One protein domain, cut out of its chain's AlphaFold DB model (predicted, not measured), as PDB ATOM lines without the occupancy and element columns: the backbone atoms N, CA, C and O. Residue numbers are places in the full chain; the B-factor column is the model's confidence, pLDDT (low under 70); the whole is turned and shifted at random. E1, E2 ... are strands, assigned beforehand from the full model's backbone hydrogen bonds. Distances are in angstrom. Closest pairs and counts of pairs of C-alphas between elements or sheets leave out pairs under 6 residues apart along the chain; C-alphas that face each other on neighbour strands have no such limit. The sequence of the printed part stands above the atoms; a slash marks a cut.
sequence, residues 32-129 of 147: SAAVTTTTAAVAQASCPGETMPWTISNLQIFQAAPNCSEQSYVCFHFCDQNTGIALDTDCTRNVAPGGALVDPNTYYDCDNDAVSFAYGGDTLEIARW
ATOM      1  N   SER A  32     169.934 187.404 191.315       57.56
ATOM      2  CA  SER A  32     170.098 188.799 190.889       57.56
ATOM      3  C   SER A  32     170.899 189.573 191.934       57.56
ATOM      4  O   SER A  32     170.382 189.849 193.017       57.56
ATOM      5  N   ALA A  33     172.132 189.961 191.611       61.38
ATOM      6  CA  ALA A  33     172.964 190.815 192.453       61.38
ATOM      7  C   ALA A  33     173.188 192.172 191.768       61.38
ATOM      8  O   ALA A  33     173.749 192.246 190.678       61.38
ATOM      9  N   ALA A  34     172.760 193.253 192.423       51.72
ATOM     10  CA  ALA A  34     173.045 194.624 192.010       51.72
ATOM     11  C   ALA A  34     173.961 195.273 193.057       51.72
ATOM     12  O   ALA A  34     173.581 195.411 194.220       51.72
ATOM     13  N   VAL A  35     175.173 195.649 192.647       53.16
ATOM     14  CA  VAL A  35     176.220 196.204 193.513       53.16
ATOM     15  C   VAL A  35     176.494 197.648 193.095       53.16
ATOM     16  O   VAL A  35     177.211 197.933 192.134       53.16
ATOM     17  N   THR A  36     175.901 198.587 193.829       48.22
ATOM     18  CA  THR A  36     176.033 200.020 193.548       48.22
ATOM     19  C   THR A  36     177.408 200.542 193.968       48.22
ATOM     20  O   THR A  36     177.677 200.686 195.156       48.22
ATOM     21  N   THR A  37     178.231 200.883 192.971       44.75
ATOM     22  CA  THR A  37     179.491 201.649 193.066       44.75
ATOM     23  C   THR A  37     180.578 201.033 193.957       44.75
ATOM     24  O   THR A  37     180.610 201.239 195.168       44.75
ATOM     25  N   THR A  38     181.552 200.360 193.335       49.25
ATOM     26  CA  THR A  38     182.791 199.930 194.006       49.25
ATOM     27  C   THR A  38     183.974 200.730 193.466       49.25
ATOM     28  O   THR A  38     184.478 200.478 192.372       49.25
ATOM     29  N   THR A  39     184.447 201.694 194.256       44.50
ATOM     30  CA  THR A  39     185.666 202.454 193.956       44.50
ATOM     31  C   THR A  39     186.892 201.560 194.155       44.50
ATOM     32  O   THR A  39     187.406 201.434 195.268       44.50
ATOM     33  N   ALA A  40     187.360 200.932 193.077       47.25
ATOM     34  CA  ALA A  40     188.589 200.145 193.054       47.25
ATOM     35  C   ALA A  40     189.816 201.070 193.142       47.25
ATOM     36  O   ALA A  40     190.439 201.408 192.141       47.25
ATOM     37  N   ALA A  41     190.163 201.503 194.359       42.38
ATOM     38  CA  ALA A  41     191.289 202.398 194.627       42.38
ATOM     39  C   ALA A  41     192.659 201.695 194.484       42.38
ATOM     40  O   ALA A  41     193.437 201.602 195.436       42.38
ATOM     41  N   VAL A  42     192.955 201.198 193.281       44.62
ATOM     42  CA  VAL A  42     194.235 200.587 192.914       44.62
ATOM     43  C   VAL A  42     195.285 201.688 192.754       44.62
ATOM     44  O   VAL A  42     195.527 202.203 191.668       44.62
ATOM     45  N   ALA A  43     195.916 202.068 193.864       39.78
ATOM     46  CA  ALA A  43     197.092 202.930 193.861       39.78
ATOM     47  C   ALA A  43     198.330 202.131 193.396       39.78
ATOM     48  O   ALA A  43     199.142 201.705 194.218       39.78
ATOM     49  N   GLN A  44     198.443 201.880 192.086       47.56
ATOM     50  CA  GLN A  44     199.583 201.160 191.509       47.56
ATOM     51  C   GLN A  44     200.871 201.996 191.522       47.56
ATOM     52  O   GLN A  44     200.855 203.228 191.481       47.56
ATOM     53  N   ALA A  45     202.016 201.319 191.616       44.72
ATOM     54  CA  ALA A  45     203.280 201.989 191.876       44.72
ATOM     55  C   ALA A  45     203.904 202.561 190.592       44.72
ATOM     56  O   ALA A  45     204.438 201.844 189.757       44.72
ATOM     57  N   SER A  46     203.963 203.890 190.487       52.22
ATOM     58  CA  SER A  46     204.840 204.627 189.553       52.22
ATOM     59  C   SER A  46     204.595 204.494 188.037       52.22
ATOM     60  O   SER A  46     205.432 204.953 187.262       52.22
ATOM     61  N   CYS A  47     203.446 203.976 187.592       54.28
ATOM     62  CA  CYS A  47     203.036 204.016 186.181       54.28
ATOM     63  C   CYS A  47     202.777 205.478 185.714       54.28
ATOM     64  O   CYS A  47     201.829 206.106 186.192       54.28
ATOM     65  N   PRO A  48     203.588 206.076 184.806       57.38
ATOM     66  CA  PRO A  48     203.478 207.502 184.484       57.38
ATOM     67  C   PRO A  48     202.220 207.814 183.663       57.38
ATOM     68  O   PRO A  48     202.134 207.475 182.483       57.38
ATOM     69  N   GLY A  49     201.261 208.480 184.305       63.97
ATOM     70  CA  GLY A  49     199.948 208.824 183.752       63.97
ATOM     71  C   GLY A  49     198.820 208.516 184.737       63.97
ATOM     72  O   GLY A  49     197.886 209.304 184.861       63.97
ATOM     73  N   GLU A  50     198.953 207.438 185.511       73.75
ATOM     74  CA  GLU A  50     197.947 207.004 186.484       73.75
ATOM     75  C   GLU A  50     198.157 207.712 187.830       73.75
ATOM     76  O   GLU A  50     198.920 207.295 188.700       73.75
ATOM     77  N   THR A  51     197.498 208.864 187.959       72.81
ATOM     78  CA  THR A  51     197.549 209.777 189.117       72.81
ATOM     79  C   THR A  51     196.261 209.780 189.943       72.81
ATOM     80  O   THR A  51     196.262 210.231 191.088       72.81
ATOM     81  N   MET A  52     195.170 209.267 189.375       75.81
ATOM     82  CA  MET A  52     193.859 209.103 189.999       75.81
ATOM     83  C   MET A  52     193.421 207.634 189.893       75.81
ATOM     84  O   MET A  52     193.755 206.980 188.903       75.81
ATOM     85  N   PRO A  53     192.678 207.092 190.873       79.06
ATOM     86  CA  PRO A  53     192.119 205.752 190.762       79.06
ATOM     87  C   PRO A  53     191.000 205.719 189.714       79.06
ATOM     88  O   PRO A  53     190.147 206.607 189.676       79.06
ATOM     89  N   TRP A  54     190.977 204.661 188.907       82.44
ATOM     90  CA  TRP A  54     189.836 204.318 188.060       82.44
ATOM     91  C   TRP A  54     188.701 203.700 188.895       82.44
ATOM     92  O   TRP A  54     188.864 203.371 190.074       82.44
ATOM     93  N   THR A  55     187.507 203.599 188.313       83.00
ATOM     94  CA  THR A  55     186.280 203.270 189.053       83.00
ATOM     95  C   THR A  55     185.381 202.286 188.311       83.00
ATOM     96  O   THR A  55     185.345 202.266 187.081       83.00
ATOM     97  N   ILE A  56     184.631 201.491 189.084       86.12
ATOM     98  CA  ILE A  56     183.562 200.618 188.591       86.12
ATOM     99  C   ILE A  56     182.241 201.074 189.221       86.12
ATOM    100  O   ILE A  56     182.116 201.178 190.447       86.12
ATOM    101  N   SER A  57     181.228 201.305 188.394       85.31
ATOM    102  CA  SER A  57     179.865 201.598 188.848       85.31
ATOM    103  C   SER A  57     178.831 200.727 188.136       85.31
ATOM    104  O   SER A  57     179.158 199.988 187.209       85.31
ATOM    105  N   ASN A  58     177.584 200.772 188.612       86.94
ATOM    106  CA  ASN A  58     176.442 200.067 188.018       86.94
ATOM    107  C   ASN A  58     176.639 198.549 187.806       86.94
ATOM    108  O   ASN A  58     176.055 197.993 186.881       86.94
ATOM    109  N   LEU A  59     177.431 197.872 188.652       87.94
ATOM    110  CA  LEU A  59     177.667 196.432 188.533       87.94
ATOM    111  C   LEU A  59     176.369 195.653 188.788       87.94
ATOM    112  O   LEU A  59     175.828 195.659 189.895       87.94
ATOM    113  N   GLN A  60     175.888 194.963 187.759       87.69
ATOM    114  CA  GLN A  60     174.730 194.079 187.803       87.69
ATOM    115  C   GLN A  60     175.128 192.694 187.301       87.69
ATOM    116  O   GLN A  60     175.787 192.544 186.272       87.69
ATOM    117  N   ILE A  61     174.714 191.675 188.045       88.88
ATOM    118  CA  ILE A  61     174.962 190.267 187.759       88.88
ATOM    119  C   ILE A  61     173.621 189.549 187.869       88.88
ATOM    120  O   ILE A  61     172.971 189.576 188.916       88.88
ATOM    121  N   PHE A  62     173.218 188.881 186.794       89.38
ATOM    122  CA  PHE A  62     172.026 188.048 186.751       89.38
ATOM    123  C   PHE A  62     172.384 186.662 186.227       89.38
ATOM    124  O   PHE A  62     172.812 186.516 185.081       89.38
ATOM    125  N   GLN A  63     172.172 185.636 187.045       89.56
ATOM    126  CA  GLN A  63     172.326 184.248 186.632       89.56
ATOM    127  C   GLN A  63     170.960 183.565 186.599       89.56
ATOM    128  O   GLN A  63     170.335 183.345 187.638       89.56
ATOM    129  N   ALA A  64     170.513 183.219 185.394       87.00
ATOM    130  CA  ALA A  64     169.274 182.490 185.172       87.00
ATOM    131  C   ALA A  64     169.333 181.094 185.815       87.00
ATOM    132  O   ALA A  64     170.364 180.415 185.764       87.00
ATOM    133  N   ALA A  65     168.219 180.639 186.392       84.25
ATOM    134  CA  ALA A  65     168.126 179.295 186.945       84.25
ATOM    135  C   ALA A  65     168.291 178.215 185.849       84.25
ATOM    136  O   ALA A  65     167.920 178.430 184.688       84.25
ATOM    137  N   PRO A  66     168.804 177.015 186.189       77.81
ATOM    138  CA  PRO A  66     168.936 175.927 185.227       77.81
ATOM    139  C   PRO A  66     167.599 175.579 184.558       77.81
ATOM    140  O   PRO A  66     166.607 175.309 185.236       77.81
ATOM    141  N   ASN A  67     167.611 175.487 183.225       78.94
ATOM    142  CA  ASN A  67     166.454 175.241 182.349       78.94
ATOM    143  C   ASN A  67     165.466 176.418 182.174       78.94
ATOM    144  O   ASN A  67     164.452 176.240 181.499       78.94
ATOM    145  N   CYS A  68     165.752 177.618 182.694       80.94
ATOM    146  CA  CYS A  68     165.046 178.828 182.258       80.94
ATOM    147  C   CYS A  68     165.378 179.173 180.795       80.94
ATOM    148  O   CYS A  68     166.482 178.919 180.316       80.94
ATOM    149  N   SER A  69     164.443 179.824 180.096       86.44
ATOM    150  CA  SER A  69     164.664 180.422 178.766       86.44
ATOM    151  C   SER A  69     165.297 181.823 178.829       86.44
ATOM    152  O   SER A  69     165.299 182.556 177.842       86.44
ATOM    153  N   GLU A  70     165.773 182.217 180.006       88.00
ATOM    154  CA  GLU A  70     166.336 183.530 180.315       88.00
ATOM    155  C   GLU A  70     167.841 183.544 180.007       88.00
ATOM    156  O   GLU A  70     168.533 182.537 180.164       88.00
ATOM    157  N   GLN A  71     168.360 184.691 179.568       91.50
ATOM    158  CA  GLN A  71     169.801 184.887 179.401       91.50
ATOM    159  C   GLN A  71     170.427 185.277 180.736       91.50
ATOM    160  O   GLN A  71     169.859 186.086 181.464       91.50
ATOM    161  N   SER A  72     171.612 184.744 181.032       93.00
ATOM    162  CA  SER A  72     172.428 185.247 182.143       93.00
ATOM    163  C   SER A  72     173.288 186.408 181.651       93.00
ATOM    164  O   SER A  72     173.728 186.390 180.501       93.00
ATOM    165  N   TYR A  73     173.563 187.402 182.491       93.94
ATOM    166  CA  TYR A  73     174.439 188.512 182.127       93.94
ATOM    167  C   TYR A  73     175.260 189.038 183.303       93.94
ATOM    168  O   TYR A  73     174.911 188.876 184.472       93.94
ATOM    169  N   VAL A  74     176.357 189.703 182.957       93.81
ATOM    170  CA  VAL A  74     177.082 190.621 183.835       93.81
ATOM    171  C   VAL A  74     177.323 191.908 183.057       93.81
ATOM    172  O   VAL A  74     177.756 191.860 181.903       93.81
ATOM    173  N   CYS A  75     177.020 193.048 183.669       94.25
ATOM    174  CA  CYS A  75     177.338 194.358 183.119       94.25
ATOM    175  C   CYS A  75     177.791 195.336 184.206       94.25
ATOM    176  O   CYS A  75     177.423 195.204 185.374       94.25
ATOM    177  N   PHE A  76     178.627 196.294 183.821       91.94
ATOM    178  CA  PHE A  76     179.119 197.377 184.669       91.94
ATOM    179  C   PHE A  76     179.641 198.528 183.804       91.94
ATOM    180  O   PHE A  76     179.850 198.372 182.603       91.94
ATOM    181  N   HIS A  77     179.890 199.666 184.440       92.25
ATOM    182  CA  HIS A  77     180.469 200.854 183.827       92.25
ATOM    183  C   HIS A  77     181.885 201.091 184.370       92.25
ATOM    184  O   HIS A  77     182.068 201.136 185.592       92.25
ATOM    185  N   PHE A  78     182.869 201.245 183.482       90.00
ATOM    186  CA  PHE A  78     184.272 201.536 183.793       90.00
ATOM    187  C   PHE A  78     184.601 202.992 183.445       90.00
ATOM    188  O   PHE A  78     184.395 203.420 182.310       90.00
ATOM    189  N   CYS A  79     185.178 203.731 184.397       89.38
ATOM    190  CA  CYS A  79     185.623 205.109 184.180       89.38
ATOM    191  C   CYS A  79     187.020 205.347 184.783       89.38
ATOM    192  O   CYS A  79     187.210 205.244 186.002       89.38
ATOM    193  N   ASP A  80     187.983 205.690 183.924       86.31
ATOM    194  CA  ASP A  80     189.288 206.270 184.249       86.31
ATOM    195  C   ASP A  80     189.338 207.727 183.758       86.31
ATOM    196  O   ASP A  80     189.044 208.021 182.601       86.31
ATOM    197  N   GLN A  81     189.751 208.645 184.630       88.00
ATOM    198  CA  GLN A  81     189.807 210.085 184.358       88.00
ATOM    199  C   GLN A  81     191.244 210.613 184.182       88.00
ATOM    200  O   GLN A  81     191.449 211.822 184.075       88.00
ATOM    201  N   ASN A  82     192.255 209.737 184.155       81.56
ATOM    202  CA  ASN A  82     193.662 210.127 184.047       81.56
ATOM    203  C   ASN A  82     194.003 210.845 182.728       81.56
ATOM    204  O   ASN A  82     193.830 210.320 181.629       81.56
ATOM    205  N   THR A  83     194.545 212.060 182.830       83.31
ATOM    206  CA  THR A  83     194.851 212.922 181.678       83.31
ATOM    207  C   THR A  83     195.772 212.236 180.663       83.31
ATOM    208  O   THR A  83     196.893 211.854 180.988       83.31
ATOM    209  N   GLY A  84     195.313 212.136 179.412       79.62
ATOM    210  CA  GLY A  84     196.045 211.515 178.300       79.62
ATOM    211  C   GLY A  84     195.741 210.029 178.075       79.62
ATOM    212  O   GLY A  84     196.006 209.535 176.985       79.62
ATOM    213  N   ILE A  85     195.137 209.343 179.051       78.88
ATOM    214  CA  ILE A  85     194.745 207.919 178.974       78.88
ATOM    215  C   ILE A  85     193.297 207.664 179.445       78.88
ATOM    216  O   ILE A  85     192.893 206.510 179.613       78.88
ATOM    217  N   ALA A  86     192.533 208.738 179.671       86.50
ATOM    218  CA  ALA A  86     191.166 208.718 180.182       86.50
ATOM    219  C   ALA A  86     190.246 207.879 179.289       86.50
ATOM    220  O   ALA A  86     190.322 207.940 178.060       86.50
ATOM    221  N   LEU A  87     189.387 207.088 179.927       88.69
ATOM    222  CA  LEU A  87     188.632 206.028 179.282       88.69
ATOM    223  C   LEU A  87     187.303 205.818 180.005       88.69
ATOM    224  O   LEU A  87     187.277 205.606 181.213       88.69
ATOM    225  N   ASP A  88     186.215 205.863 179.253       94.12
ATOM    226  CA  ASP A  88     184.840 205.801 179.745       94.12
ATOM    227  C   ASP A  88     184.102 204.789 178.859       94.12
ATOM    228  O   ASP A  88     184.151 204.905 177.630       94.12
ATOM    229  N   THR A  89     183.566 203.717 179.447       94.88
ATOM    230  CA  THR A  89     182.913 202.633 178.694       94.88
ATOM    231  C   THR A  89     181.984 201.807 179.565       94.88
ATOM    232  O   THR A  89     182.292 201.487 180.715       94.88
ATOM    233  N   ASP A  90     180.884 201.363 178.970       96.62
ATOM    234  CA  ASP A  90     180.126 200.240 179.499       96.62
ATOM    235  C   ASP A  90     180.780 198.918 179.068       96.62
ATOM    236  O   ASP A  90     181.451 198.824 178.036       96.62
ATOM    237  N   CYS A  91     180.624 197.903 179.912       96.31
ATOM    238  CA  CYS A  91     181.173 196.561 179.764       96.31
ATOM    239  C   CYS A  91     180.034 195.566 179.991       96.31
ATOM    240  O   CYS A  91     179.490 195.511 181.094       96.31
ATOM    241  N   THR A  92     179.654 194.780 178.979       96.94
ATOM    242  CA  THR A  92     178.517 193.845 179.076       96.94
ATOM    243  C   THR A  92     178.825 192.492 178.446       96.94
ATOM    244  O   THR A  92     179.194 192.404 177.279       96.94
ATOM    245  N   ARG A  93     178.548 191.409 179.178       96.38
ATOM    246  CA  ARG A  93     178.534 190.041 178.649       96.38
ATOM    247  C   ARG A  93     177.167 189.409 178.862       96.38
ATOM    248  O   ARG A  93     176.776 189.137 179.994       96.38
ATOM    249  N   ASN A  94     176.490 189.112 177.757       95.44
ATOM    250  CA  ASN A  94     175.278 188.297 177.727       95.44
ATOM    251  C   ASN A  94     175.633 186.835 177.419       95.44
ATOM    252  O   ASN A  94     176.514 186.560 176.604       95.44
ATOM    253  N   VAL A  95     174.925 185.898 178.046       94.81
ATOM    254  CA  VAL A  95     175.105 184.455 177.875       94.81
ATOM    255  C   VAL A  95     173.756 183.814 177.555       94.81
ATOM    256  O   VAL A  95     172.790 183.951 178.309       94.81
ATOM    257  N   ALA A  96     173.706 183.105 176.425       93.00
ATOM    258  CA  ALA A  96     172.513 182.415 175.940       93.00
ATOM    259  C   ALA A  96     171.972 181.390 176.967       93.00
ATOM    260  O   ALA A  96     172.752 180.868 177.771       93.00
ATOM    261  N   PRO A  97     170.665 181.056 176.942       90.81
ATOM    262  CA  PRO A  97     170.063 180.160 177.930       90.81
ATOM    263  C   PRO A  97     170.773 178.798 177.987       90.81
ATOM    264  O   PRO A  97     171.004 178.163 176.959       90.81
ATOM    265  N   GLY A  98     171.141 178.363 179.195       85.00
ATOM    266  CA  GLY A  98     171.931 177.146 179.428       85.00
ATOM    267  C   GLY A  98     173.454 177.295 179.268       85.00
ATOM    268  O   GLY A  98     174.177 176.337 179.541       85.00
ATOM    269  N   GLY A  99     173.963 178.463 178.861       88.06
ATOM    270  CA  GLY A  99     175.395 178.778 178.869       88.06
ATOM    271  C   GLY A  99     175.924 179.168 180.257       88.06
ATOM    272  O   GLY A  99     175.165 179.550 181.146       88.06
ATOM    273  N   ALA A 100     177.245 179.094 180.447       90.31
ATOM    274  CA  ALA A 100     177.894 179.401 181.723       90.31
ATOM    275  C   ALA A 100     178.236 180.898 181.868       90.31
ATOM    276  O   ALA A 100     179.051 181.440 181.115       90.31
ATOM    277  N   LEU A 101     177.653 181.557 182.878       92.69
ATOM    278  CA  LEU A 101     178.038 182.924 183.242       92.69
ATOM    279  C   LEU A 101     179.426 182.968 183.901       92.69
ATOM    280  O   LEU A 101     180.191 183.880 183.618       92.69
ATOM    281  N   VAL A 102     179.794 181.975 184.708       93.06
ATOM    282  CA  VAL A 102     181.151 181.882 185.267       93.06
ATOM    283  C   VAL A 102     182.128 181.373 184.202       93.06
ATOM    284  O   VAL A 102     182.041 180.220 183.780       93.06
ATOM    285  N   ASP A 103     183.062 182.228 183.788       93.69
ATOM    286  CA  ASP A 103     184.215 181.880 182.949       93.69
ATOM    287  C   ASP A 103     185.429 182.769 183.310       93.69
ATOM    288  O   ASP A 103     185.620 183.839 182.728       93.69
ATOM    289  N   PRO A 104     186.267 182.343 184.274       89.31
ATOM    290  CA  PRO A 104     187.447 183.092 184.711       89.31
ATOM    291  C   PRO A 104     188.690 182.885 183.825       89.31
ATOM    292  O   PRO A 104     189.793 183.220 184.247       89.31
ATOM    293  N   ASN A 105     188.575 182.265 182.641       90.31
ATOM    294  CA  ASN A 105     189.726 182.054 181.743       90.31
ATOM    295  C   ASN A 105     189.558 182.742 180.378       90.31
ATOM    296  O   ASN A 105     190.543 182.867 179.646       90.31
ATOM    297  N   THR A 106     188.348 183.201 180.055       92.31
ATOM    298  CA  THR A 106     188.050 183.993 178.858       92.31
ATOM    299  C   THR A 106     187.847 185.452 179.247       92.31
ATOM    300  O   THR A 106     187.033 185.759 180.113       92.31
ATOM    301  N   TYR A 107     188.582 186.346 178.587       91.44
ATOM    302  CA  TYR A 107     188.330 187.784 178.648       91.44
ATOM    303  C   TYR A 107     187.327 188.169 177.560       91.44
ATOM    304  O   TYR A 107     187.364 187.619 176.459       91.44
ATOM    305  N   TYR A 108     186.446 189.103 177.894       94.75
ATOM    306  CA  TYR A 108     185.414 189.642 177.022       94.75
ATOM    307  C   TYR A 108     185.585 191.151 176.938       94.75
ATOM    308  O   TYR A 108     185.696 191.815 177.971       94.75
ATOM    309  N   ASP A 109     185.643 191.667 175.719       95.19
ATOM    310  CA  ASP A 109     185.889 193.079 175.458       95.19
ATOM    311  C   ASP A 109     184.651 193.928 175.798       95.19
ATOM    312  O   ASP A 109     183.506 193.479 175.688       95.19
ATOM    313  N   CYS A 110     184.894 195.145 176.276       96.00
ATOM    314  CA  CYS A 110     183.887 196.174 176.515       96.00
ATOM    315  C   CYS A 110     183.609 196.966 175.227       96.00
ATOM    316  O   CYS A 110     184.341 196.833 174.248       96.00
ATOM    317  N   ASP A 111     182.601 197.844 175.238       96.44
ATOM    318  CA  ASP A 111     182.083 198.548 174.048       96.44
ATOM    319  C   ASP A 111     183.119 199.406 173.273       96.44
ATOM    320  O   ASP A 111     182.823 199.894 172.181       96.44
ATOM    321  N   ASN A 112     184.326 199.600 173.818       88.44
ATOM    322  CA  ASN A 112     185.415 200.385 173.232       88.44
ATOM    323  C   ASN A 112     186.673 199.586 172.816       88.44
ATOM    324  O   ASN A 112     187.672 200.216 172.467       88.44
ATOM    325  N   ASP A 113     186.667 198.248 172.908       89.75
ATOM    326  CA  ASP A 113     187.806 197.328 172.671       89.75
ATOM    327  C   ASP A 113     189.087 197.593 173.514       89.75
ATOM    328  O   ASP A 113     190.088 196.883 173.389       89.75
ATOM    329  N   ALA A 114     189.091 198.608 174.385       84.94
ATOM    330  CA  ALA A 114     190.245 199.044 175.176       84.94
ATOM    331  C   ALA A 114     190.178 198.588 176.645       84.94
ATOM    332  O   ALA A 114     191.190 198.614 177.347       84.94
ATOM    333  N   VAL A 115     189.013 198.137 177.111       87.25
ATOM    334  CA  VAL A 115     188.838 197.406 178.374       87.25
ATOM    335  C   VAL A 115     188.302 196.014 178.051       87.25
ATOM    336  O   VAL A 115     187.479 195.860 177.155       87.25
ATOM    337  N   SER A 116     188.752 194.999 178.783       93.00
ATOM    338  CA  SER A 116     188.189 193.648 178.746       93.00
ATOM    339  C   SER A 116     188.139 193.047 180.149       93.00
ATOM    340  O   SER A 116     188.874 193.465 181.048       93.00
ATOM    341  N   PHE A 117     187.260 192.071 180.372       91.88
ATOM    342  CA  PHE A 117     187.047 191.501 181.702       91.88
ATOM    343  C   PHE A 117     186.746 189.999 181.688       91.88
ATOM    344  O   PHE A 117     186.226 189.456 180.714       91.88
ATOM    345  N   ALA A 118     187.029 189.340 182.810       92.12
ATOM    346  CA  ALA A 118     186.669 187.955 183.093       92.12
ATOM    347  C   ALA A 118     185.876 187.875 184.411       92.12
ATOM    348  O   ALA A 118     186.114 188.650 185.340       92.12
ATOM    349  N   TYR A 119     184.928 186.937 184.507       89.88
ATOM    350  CA  TYR A 119     184.044 186.803 185.674       89.88
ATOM    351  C   TYR A 119     184.096 185.388 186.260       89.88
ATOM    352  O   TYR A 119     183.726 184.405 185.611       89.88
ATOM    353  N   GLY A 120     184.557 185.295 187.508       87.56
ATOM    354  CA  GLY A 120     184.805 184.051 188.238       87.56
ATOM    355  C   GLY A 120     183.689 183.608 189.185       87.56
ATOM    356  O   GLY A 120     183.902 182.667 189.942       87.56
ATOM    357  N   GLY A 121     182.522 184.258 189.166       84.31
ATOM    358  CA  GLY A 121     181.442 184.027 190.134       84.31
ATOM    359  C   GLY A 121     181.572 184.945 191.346       84.31
ATOM    360  O   GLY A 121     180.741 185.821 191.539       84.31
ATOM    361  N   ASP A 122     182.668 184.818 192.094       80.94
ATOM    362  CA  ASP A 122     182.948 185.680 193.257       80.94
ATOM    363  C   ASP A 122     183.901 186.846 192.925       80.94
ATOM    364  O   ASP A 122     184.163 187.712 193.761       80.94
ATOM    365  N   THR A 123     184.458 186.865 191.709       80.75
ATOM    366  CA  THR A 123     185.480 187.825 191.269       80.75
ATOM    367  C   THR A 123     185.176 188.412 189.893       80.75
ATOM    368  O   THR A 123     184.680 187.726 188.997       80.75
ATOM    369  N   LEU A 124     185.540 189.683 189.719       84.56
ATOM    370  CA  LEU A 124     185.592 190.383 188.438       84.56
ATOM    371  C   LEU A 124     187.047 190.817 188.214       84.56
ATOM    372  O   LEU A 124     187.569 191.623 188.982       84.56
ATOM    373  N   GLU A 125     187.710 190.253 187.206       87.00
ATOM    374  CA  GLU A 125     189.077 190.615 186.808       87.00
ATOM    375  C   GLU A 125     188.994 191.514 185.569       87.00
ATOM    376  O   GLU A 125     188.263 191.196 184.631       87.00
ATOM    377  N   ILE A 126     189.700 192.647 185.571       85.88
ATOM    378  CA  ILE A 126     189.675 193.641 184.487       85.88
ATOM    379  C   ILE A 126     191.091 193.820 183.945       85.88
ATOM    380  O   ILE A 126     192.038 194.004 184.710       85.88
ATOM    381  N   ALA A 127     191.216 193.816 182.620       84.12
ATOM    382  CA  ALA A 127     192.407 194.221 181.892       84.12
ATOM    383  C   ALA A 127     192.081 195.445 181.027       84.12
ATOM    384  O   ALA A 127     190.993 195.561 180.466       84.12
ATOM    385  N   ARG A 128     193.041 196.360 180.896       82.56
ATOM    386  CA  ARG A 128     192.910 197.568 180.076       82.56
ATOM    387  C   ARG A 128     194.134 197.734 179.190       82.56
ATOM    388  O   ARG A 128     195.261 197.516 179.628       82.56
ATOM    389  N   TRP A 129     193.896 198.147 177.953       77.94
ATOM    390  CA  TRP A 129     194.919 198.592 177.027       77.94
ATOM    391  C   TRP A 129     195.033 200.116 177.070       77.94
ATOM    392  O   TRP A 129     194.035 200.831 176.993       77.94
TER     393      TRP A 129
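Overview. This is residues 32 to 129 of the 147 residues of an uncharacterized protein of Baudoinia panamericana (strain UAMH 10762) (UniProt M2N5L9). A long sheet of four strands, E1 to E4, and a small twisted sheet of three strands, E5 to E7, make a sandwich that is only partly face to face, with the small sheet packed slantwise over one face of the large one, towards its E4 side. The two ends of the long axis are loops: the bend of the long link E1 to E2 around Pro 48 at one end, and the turn between E2 and E3 around Asn 67 at the other. The 98 printed residues have no named helix and seven named strands, E1 to E7 in chain order; under half of the residues, 48, are in them, and the class is all strand. Both sheets are antiparallel, in the orders E1 - E2 - E3 - E4 and E5 - E6 - E7. The whole is a rod spanning 49 by 24 by 19 A, only just compact and close to loose, with a radius of gyration of the C-alphas of 14.6 A.

Along the chain. E1, residues 32 to 35, begins at C-alpha 32 at (170.098, 188.799, 190.889) and is 10.0 A long. E2, residues 55 to 63, is 23.7 A long and bends by 56 degrees at residue 58. E3, residues 72 to 80, is 27.0 A long, and E4, residues 87 to 95, 25.5 A; E4 ends at C-alpha 95 at (175.105, 184.455, 177.875). E5 is residues 103 to 109, 13.6 A, E6 residues 115 to 119, 13.7 A, and E7 residues 124 to 128, 13.2 A, ending at C-alpha 128 at (192.910, 197.568, 180.076).

Arrangement. E1 to E4 form a meander, each strand the antiparallel neighbour of the one before. E1 and E2 are a hairpin at 172 degrees, with N 33 and O 61 within hydrogen-bond range at 2.8 A. The hairpin E2 and E3 has N 60 and O 75 at 2.8 A, and the hairpin E3 and E4 has N 78 and O 89 at 2.8 A. E5 to E7 form a second meander; N 108 and O 117 are 2.9 A apart in the hairpin E5 and E6, and N 127 and O 116 2.8 A in the hairpin E6 and E7. The parts of the two sheets that face each other are 9.8 A centre to centre, with best planes 15 degrees apart and strands at 47 degrees. The closest C-alphas of E4 and E6 are those of Cys 91 and Ser 116, 7.7 A apart. E1 and E7 are apart.

Size, cuts and confidence. The two C-alphas farthest apart, those of Pro 48 and Asn 67, are 49.2 A from each other. The printed part has no cut. The link E1 to E2 is long, 19 residues. The mean pLDDT of the printed part is 81.1, and residues 32 to 49 are under 70.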